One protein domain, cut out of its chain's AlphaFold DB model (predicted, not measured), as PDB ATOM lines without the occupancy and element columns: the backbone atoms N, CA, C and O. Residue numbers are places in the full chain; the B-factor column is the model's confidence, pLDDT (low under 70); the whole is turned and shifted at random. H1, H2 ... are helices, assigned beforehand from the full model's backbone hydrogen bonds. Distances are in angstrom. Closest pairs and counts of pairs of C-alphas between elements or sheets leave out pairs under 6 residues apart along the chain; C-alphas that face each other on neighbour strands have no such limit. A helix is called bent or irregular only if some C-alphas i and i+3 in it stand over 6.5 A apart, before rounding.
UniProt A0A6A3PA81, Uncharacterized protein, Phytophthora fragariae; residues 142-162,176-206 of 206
ATOM      1  N   PRO A 142     160.084 118.574 155.788       87.56
ATOM      2  CA  PRO A 142     159.051 118.737 154.776       87.56
ATOM      3  C   PRO A 142     158.157 117.506 154.709       87.56
ATOM      4  O   PRO A 142     158.616 116.407 154.390       87.56
ATOM      5  N   ARG A 143     156.869 117.709 154.974       92.25
ATOM      6  CA  ARG A 143     155.875 116.652 154.849       92.25
ATOM      7  C   ARG A 143     155.539 116.401 153.384       92.25
ATOM      8  O   ARG A 143     155.553 117.329 152.567       92.25
ATOM      9  N   GLU A 144     155.205 115.161 153.046       92.38
ATOM     10  CA  GLU A 144     154.891 114.784 151.666       92.38
ATOM     11  C   GLU A 144     153.696 115.581 151.115       92.38
ATOM     12  O   GLU A 144     153.711 115.992 149.953       92.38
ATOM     13  N   GLU A 145     152.711 115.911 151.953       92.25
ATOM     14  CA  GLU A 145     151.577 116.746 151.567       92.25
ATOM     15  C   GLU A 145     151.980 118.182 151.194       92.25
ATOM     16  O   GLU A 145     151.412 118.756 150.261       92.25
ATOM     17  N   TRP A 146     152.984 118.765 151.860       94.38
ATOM     18  CA  TRP A 146     153.476 120.105 151.530       94.38
ATOM     19  C   TRP A 146     154.237 120.073 150.209       94.38
ATOM     20  O   TRP A 146     153.990 120.908 149.340       94.38
ATOM     21  N   LEU A 147     155.093 119.062 150.020       92.44
ATOM     22  CA  LEU A 147     155.805 118.831 148.762       92.44
ATOM     23  C   LEU A 147     154.828 118.663 147.591       92.44
ATOM     24  O   LEU A 147     155.011 119.264 146.532       92.44
ATOM     25  N   ALA A 148     153.774 117.867 147.776       91.38
ATOM     26  CA  ALA A 148     152.750 117.642 146.764       91.38
ATOM     27  C   ALA A 148     151.947 118.917 146.457       91.38
ATOM     28  O   ALA A 148     151.682 119.208 145.289       91.38
ATOM     29  N   THR A 149     151.603 119.700 147.483       93.00
ATOM     30  CA  THR A 149     150.863 120.960 147.325       93.00
ATOM     31  C   THR A 149     151.687 121.996 146.564       93.00
ATOM     32  O   THR A 149     151.188 122.579 145.603       93.00
ATOM     33  N   VAL A 150     152.965 122.171 146.918       92.19
ATOM     34  CA  VAL A 150     153.886 123.075 146.210       92.19
ATOM     35  C   VAL A 150     154.119 122.612 144.767       92.19
ATOM     36  O   VAL A 150     154.072 123.423 143.845       92.19
ATOM     37  N   ALA A 151     154.289 121.307 144.533       91.19
ATOM     38  CA  ALA A 151     154.398 120.753 143.183       91.19
ATOM     39  C   ALA A 151     153.149 121.034 142.329       91.19
ATOM     40  O   ALA A 151     153.267 121.365 141.149       91.19
ATOM     41  N   LYS A 152     151.953 120.930 142.921       91.25
ATOM     42  CA  LYS A 152     150.691 121.242 142.239       91.25
ATOM     43  C   LYS A 152     150.566 122.739 141.941       91.25
ATOM     44  O   LYS A 152     150.192 123.084 140.826       91.25
ATOM     45  N   LEU A 153     150.919 123.609 142.890       91.31
ATOM     46  CA  LEU A 153     150.976 125.061 142.667       91.31
ATOM     47  C   LEU A 153     151.892 125.412 141.495       91.31
ATOM     48  O   LEU A 153     151.537 126.236 140.660       91.31
ATOM     49  N   PHE A 154     153.048 124.755 141.416       89.25
ATOM     50  CA  PHE A 154     154.013 125.007 140.353       89.25
ATOM     51  C   PHE A 154     153.480 124.567 138.993       89.25
ATOM     52  O   PHE A 154     153.615 125.305 138.023       89.25
ATOM     53  N   ALA A 155     152.832 123.401 138.922       88.88
ATOM     54  CA  ALA A 155     152.209 122.932 137.688       88.88
ATOM     55  C   ALA A 155     151.151 123.923 137.172       88.88
ATOM     56  O   ALA A 155     151.151 124.236 135.989       88.88
ATOM     57  N   VAL A 156     150.311 124.470 138.060       87.81
ATOM     58  CA  VAL A 156     149.287 125.458 137.682       87.81
ATOM     59  C   VAL A 156     149.911 126.729 137.104       87.81
ATOM     60  O   VAL A 156     149.507 127.166 136.028       87.81
ATOM     61  N   THR A 157     150.905 127.311 137.782       85.75
ATOM     62  CA  THR A 157     151.579 128.515 137.278       85.75
ATOM     63  C   THR A 157     152.295 128.226 135.961       85.75
ATOM     64  O   THR A 157     152.191 128.996 135.010       85.75
ATOM     65  N   HIS A 158     152.983 127.090 135.863       83.25
ATOM     66  CA  HIS A 158     153.723 126.720 134.664       83.25
ATOM     67  C   HIS A 158     152.805 126.448 133.460       83.25
ATOM     68  O   HIS A 158     153.168 126.788 132.338       83.25
ATOM     69  N   ASP A 159     151.613 125.884 133.665       83.06
ATOM     70  CA  ASP A 159     150.629 125.668 132.592       83.06
ATOM     71  C   ASP A 159     150.120 126.991 131.986       83.06
ATOM     72  O   ASP A 159     149.647 127.007 130.849       83.06
ATOM     73  N   SER A 160     150.239 128.113 132.707       80.56
ATOM     74  CA  SER A 160     149.898 129.446 132.188       80.56
ATOM     75  C   SER A 160     150.979 130.052 131.281       80.56
ATOM     76  O   SER A 160     150.710 130.999 130.533       80.56
ATOM     77  N   VAL A 161     152.200 129.503 131.305       81.00
ATOM     78  CA  VAL A 161     153.316 129.990 130.491       81.00
ATOM     79  C   VAL A 161     153.072 129.608 129.035       81.00
ATOM     80  O   VAL A 161     152.989 128.435 128.678       81.00
ATOM     81  N   THR A 162     152.984 130.612 128.163       80.75
ATOM     82  CA  THR A 162     152.839 130.379 126.724       80.75
ATOM     83  C   THR A 162     154.154 129.847 126.162       80.75
ATOM     84  O   THR A 162     155.154 130.563 126.120       80.75
ATOM     85  N   PRO A 176     157.408 116.965 132.687       66.56
ATOM     86  CA  PRO A 176     157.895 115.751 133.322       66.56
ATOM     87  C   PRO A 176     157.371 115.704 134.758       66.56
ATOM     88  O   PRO A 176     157.465 116.678 135.496       66.56
ATOM     89  N   LYS A 177     156.782 114.575 135.168       79.06
ATOM     90  CA  LYS A 177     156.354 114.400 136.563       79.06
ATOM     91  C   LYS A 177     157.556 114.665 137.472       79.06
ATOM     92  O   LYS A 177     158.528 113.917 137.373       79.06
ATOM     93  N   LEU A 178     157.456 115.683 138.335       82.25
ATOM     94  CA  LEU A 178     158.520 116.019 139.283       82.25
ATOM     95  C   LEU A 178     158.906 114.773 140.083       82.25
ATOM     96  O   LEU A 178     158.051 114.129 140.707       82.25
ATOM     97  N   ARG A 179     160.191 114.444 140.059       87.12
ATOM     98  CA  ARG A 179     160.818 113.423 140.895       87.12
ATOM     99  C   ARG A 179     160.899 113.910 142.343       87.12
ATOM    100  O   ARG A 179     160.689 115.087 142.627       87.12
ATOM    101  N   GLY A 180     161.149 112.999 143.282       86.12
ATOM    102  CA  GLY A 180     161.148 113.326 144.715       86.12
ATOM    103  C   GLY A 180     162.163 114.411 145.088       86.12
ATOM    104  O   GLY A 180     161.834 115.348 145.810       86.12
ATOM    105  N   ASP A 181     163.363 114.327 144.524       88.06
ATOM    106  CA  ASP A 181     164.435 115.314 144.642       88.06
ATOM    107  C   ASP A 181     164.045 116.675 144.047       88.06
ATOM    108  O   ASP A 181     164.254 117.708 144.683       88.06
ATOM    109  N   GLU A 182     163.396 116.688 142.881       88.00
ATOM    110  CA  GLU A 182     162.916 117.923 142.244       88.00
ATOM    111  C   GLU A 182     161.807 118.595 143.072       88.00
ATOM    112  O   GLU A 182     161.811 119.814 143.243       88.00
ATOM    113  N   LYS A 183     160.889 117.810 143.658       90.12
ATOM    114  CA  LYS A 183     159.867 118.326 144.584       90.12
ATOM    115  C   LYS A 183     160.492 118.920 145.844       90.12
ATOM    116  O   LYS A 183     160.061 119.981 146.288       90.12
ATOM    117  N   ALA A 184     161.499 118.258 146.414       90.19
ATOM    118  CA  ALA A 184     162.205 118.748 147.595       90.19
ATOM    119  C   ALA A 184     162.967 120.048 147.302       90.19
ATOM    120  O   ALA A 184     162.911 120.990 148.093       90.19
ATOM    121  N   PHE A 185     163.628 120.137 146.144       90.94
ATOM    122  CA  PHE A 185     164.276 121.365 145.689       90.94
ATOM    123  C   PHE A 185     163.271 122.512 145.536       90.94
ATOM    124  O   PHE A 185     163.469 123.587 146.103       90.94
ATOM    125  N   LEU A 186     162.164 122.263 144.830       91.62
ATOM    126  CA  LEU A 186     161.101 123.243 144.629       91.62
ATOM    127  C   LEU A 186     160.503 123.716 145.961       91.62
ATOM    128  O   LEU A 186     160.267 124.906 146.143       91.62
ATOM    129  N   TYR A 187     160.295 122.804 146.911       92.62
ATOM    130  CA  TYR A 187     159.837 123.150 148.253       92.62
ATOM    131  C   TYR A 187     160.826 124.042 149.003       92.62
ATOM    132  O   TYR A 187     160.408 125.021 149.618       92.62
ATOM    133  N   ASN A 188     162.126 123.741 148.952       92.50
ATOM    134  CA  ASN A 188     163.134 124.571 149.613       92.50
ATOM    135  C   ASN A 188     163.155 125.984 149.022       92.50
ATOM    136  O   ASN A 188     163.151 126.956 149.775       92.50
ATOM    137  N   LEU A 189     163.084 126.096 147.691       91.19
ATOM    138  CA  LEU A 189     162.963 127.380 147.002       91.19
ATOM    139  C   LEU A 189     161.689 128.128 147.421       91.19
ATOM    140  O   LEU A 189     161.736 129.315 147.736       91.19
ATOM    141  N   PHE A 190     160.552 127.430 147.463       91.56
ATOM    142  CA  PHE A 190     159.279 127.991 147.903       91.56
ATOM    143  C   PHE A 190     159.364 128.514 149.340       91.56
ATOM    144  O   PHE A 190     158.979 129.647 149.610       91.56
ATOM    145  N   ARG A 191     159.909 127.721 150.266       90.75
ATOM    146  CA  ARG A 191     160.081 128.117 151.667       90.75
ATOM    147  C   ARG A 191     160.963 129.361 151.786       90.75
ATOM    148  O   ARG A 191     160.570 130.305 152.464       90.75
ATOM    149  N   GLU A 192     162.101 129.397 151.101       91.25
ATOM    150  CA  GLU A 192     163.020 130.542 151.117       91.25
ATOM    151  C   GLU A 192     162.338 131.835 150.625       91.25
ATOM    152  O   GLU A 192     162.355 132.875 151.289       91.25
ATOM    153  N   LEU A 193     161.671 131.767 149.471       87.69
ATOM    154  CA  LEU A 193     161.109 132.951 148.818       87.69
ATOM    155  C   LEU A 193     159.777 133.399 149.426       87.69
ATOM    156  O   LEU A 193     159.465 134.584 149.434       87.69
ATOM    157  N   ARG A 194     158.956 132.464 149.908       87.31
ATOM    158  CA  ARG A 194     157.550 132.731 150.263       87.31
ATOM    159  C   ARG A 194     157.283 132.668 151.757       87.31
ATOM    160  O   ARG A 194     156.417 133.365 152.282       87.31
ATOM    161  N   VAL A 195     158.038 131.841 152.468       83.62
ATOM    162  CA  VAL A 195     157.888 131.704 153.915       83.62
ATOM    163  C   VAL A 195     158.891 132.587 154.644       83.62
ATOM    164  O   VAL A 195     158.479 133.361 155.500       83.62
ATOM    165  N   VAL A 196     160.174 132.507 154.288       86.50
ATOM    166  CA  VAL A 196     161.246 133.271 154.946       86.50
ATOM    167  C   VAL A 196     161.245 134.732 154.495       86.50
ATOM    168  O   VAL A 196     161.316 135.622 155.335       86.50
ATOM    169  N   SER A 197     161.107 134.984 153.189       87.12
ATOM    170  CA  SER A 197     161.116 136.349 152.631       87.12
ATOM    171  C   SER A 197     159.739 137.035 152.598       87.12
ATOM    172  O   SER A 197     159.626 138.128 152.059       87.12
ATOM    173  N   ASP A 198     158.700 136.404 153.160       86.88
ATOM    174  CA  ASP A 198     157.306 136.895 153.173       86.88
ATOM    175  C   ASP A 198     156.724 137.228 151.782       86.88
ATOM    176  O   ASP A 198     155.918 138.142 151.630       86.88
ATOM    177  N   GLY A 199     157.115 136.466 150.754       83.12
ATOM    178  CA  GLY A 199     156.588 136.628 149.401       83.12
ATOM    179  C   GLY A 199     155.080 136.367 149.294       83.12
ATOM    180  O   GLY A 199     154.499 135.538 150.002       83.12
ATOM    181  N   SER A 200     154.446 137.054 148.354       90.12
ATOM    182  CA  SER A 200     153.020 136.965 148.036       90.12
ATOM    183  C   SER A 200     152.714 135.926 146.951       90.12
ATOM    184  O   SER A 200     153.599 135.455 146.234       90.12
ATOM    185  N   TYR A 201     151.430 135.584 146.813       88.62
ATOM    186  CA  TYR A 201     150.956 134.722 145.728       88.62
ATOM    187  C   TYR A 201     151.131 135.371 144.342       88.62
ATOM    188  O   TYR A 201     151.446 134.680 143.382       88.62
ATOM    189  N   ASP A 202     150.986 136.693 144.227       87.94
ATOM    190  CA  ASP A 202     151.154 137.396 142.948       87.94
ATOM    191  C   ASP A 202     152.604 137.309 142.444       87.94
ATOM    192  O   ASP A 202     152.853 137.102 141.261       87.94
ATOM    193  N   GLU A 203     153.580 137.368 143.353       85.88
ATOM    194  CA  GLU A 203     154.986 137.130 143.011       85.88
ATOM    195  C   GLU A 203     155.285 135.658 142.693       85.88
ATOM    196  O   GLU A 203     156.342 135.370 142.137       85.88
ATOM    197  N   TRP A 204     154.421 134.721 143.099       86.44
ATOM    198  CA  TRP A 204     154.507 133.306 142.725       86.44
ATOM    199  C   TRP A 204     153.963 133.037 141.318       86.44
ATOM    200  O   TRP A 204     154.450 132.122 140.659       86.44
ATOM    201  N   GLU A 205     152.978 133.812 140.863       85.25
ATOM    202  CA  GLU A 205     152.434 133.724 139.500       85.25
ATOM    203  C   GLU A 205     153.254 134.485 138.447       85.25
ATOM    204  O   GLU A 205     153.086 134.219 137.257       85.25
ATOM    205  N   SER A 206     154.110 135.423 138.868       78.56
ATOM    206  CA  SER A 206     154.947 136.245 137.982       78.56
ATOM    207  C   SER A 206     156.215 135.549 137.502       78.56
ATOM    208  O   SER A 206     156.670 135.975 136.414       78.56
TER     209      SER A 206
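AT A GLANCE: This is residues 142 to 162 and 176 to 206 of the 206 residues of an uncharacterized protein of Phytophthora fragariae (UniProt A0A6A3PA81). Two helices of like length, H1 and H2, cross about perpendicular as a lopsided X, with residues 146 to 151 of H1 over residues 183 to 190 of H2, and the short helix H3, residues 201 to 205, sits in the opening between their last ends. The tight link after H2 folds the chain back toward H1, and H3 comes close to H1 at Thr 157. The printed part has 52 residues with three named helices, H1, H2 and H3 in that order along the chain, and no named strand; the class is all helix. It is compact, with a radius of gyration of the C-alphas of 10.9 A, and its C-alphas span 30 by 26 by 14 A along the three main axes.

HOW THE PARTS SIT: H2, residues 180 to 196, is the longest helix by residues, and it touches H1, residues 144 to 159, with 12 pairs of C-alphas within 8 A. The closest C-alphas of the two are those of Leu 147 and Lys 183, 5.8 A apart. Their lines stand about perpendicular, at 85 degrees, and their centres are 10.3 A apart. H1 touches H2 with residues 146 to 151 alone, and H2 touches H1 with residues 183 to 190 alone. H3, residues 201 to 205, and H2 are near each other, with 6 pairs of C-alphas within 10 A and the closest C-alphas 8.1 A apart. H3 and H1 are close but not clearly touching, with 2 pairs of C-alphas within 8 A; the closest C-alphas are those of Thr 157 and Glu 205, 5.7 A apart. In H1 and H3 every O i to N i+4 pair is within hydrogen-bond range, and in H2 12 of 13 are.

IN THESE COORDINATES: H2 runs 22.4 A from C-alpha 180 at (161.148, 113.326, 144.715) to C-alpha 196 at (161.246, 133.271, 154.946). It is neither bent nor irregular, but only just: C-alphas 193 and 196 are 6.1 A apart. H1, residues 144 to 159, also measures 22.4 A from first to last C-alpha and begins with C-alpha 144 at (154.891, 114.784, 151.666). H3, residues 201 to 205, measures 6.5 A and ends with C-alpha 205 at (152.434, 133.724, 139.500).

THE WHOLE: The two C-alphas farthest apart are those of Arg 143 and Thr 162, at 31.4 A. Residues 163 to 175 are cut out and not printed, and C-alphas 162 and 176 are 16.8 A apart across the cut. The link from H1 to H2 is the link across the cut; the link from H2 to H3, with 4 residues, is tight. The printed part ends at Ser 206, the chain's last residue. The mean pLDDT of the printed part is 87.6, and residue 176 is the one printed residue under 70.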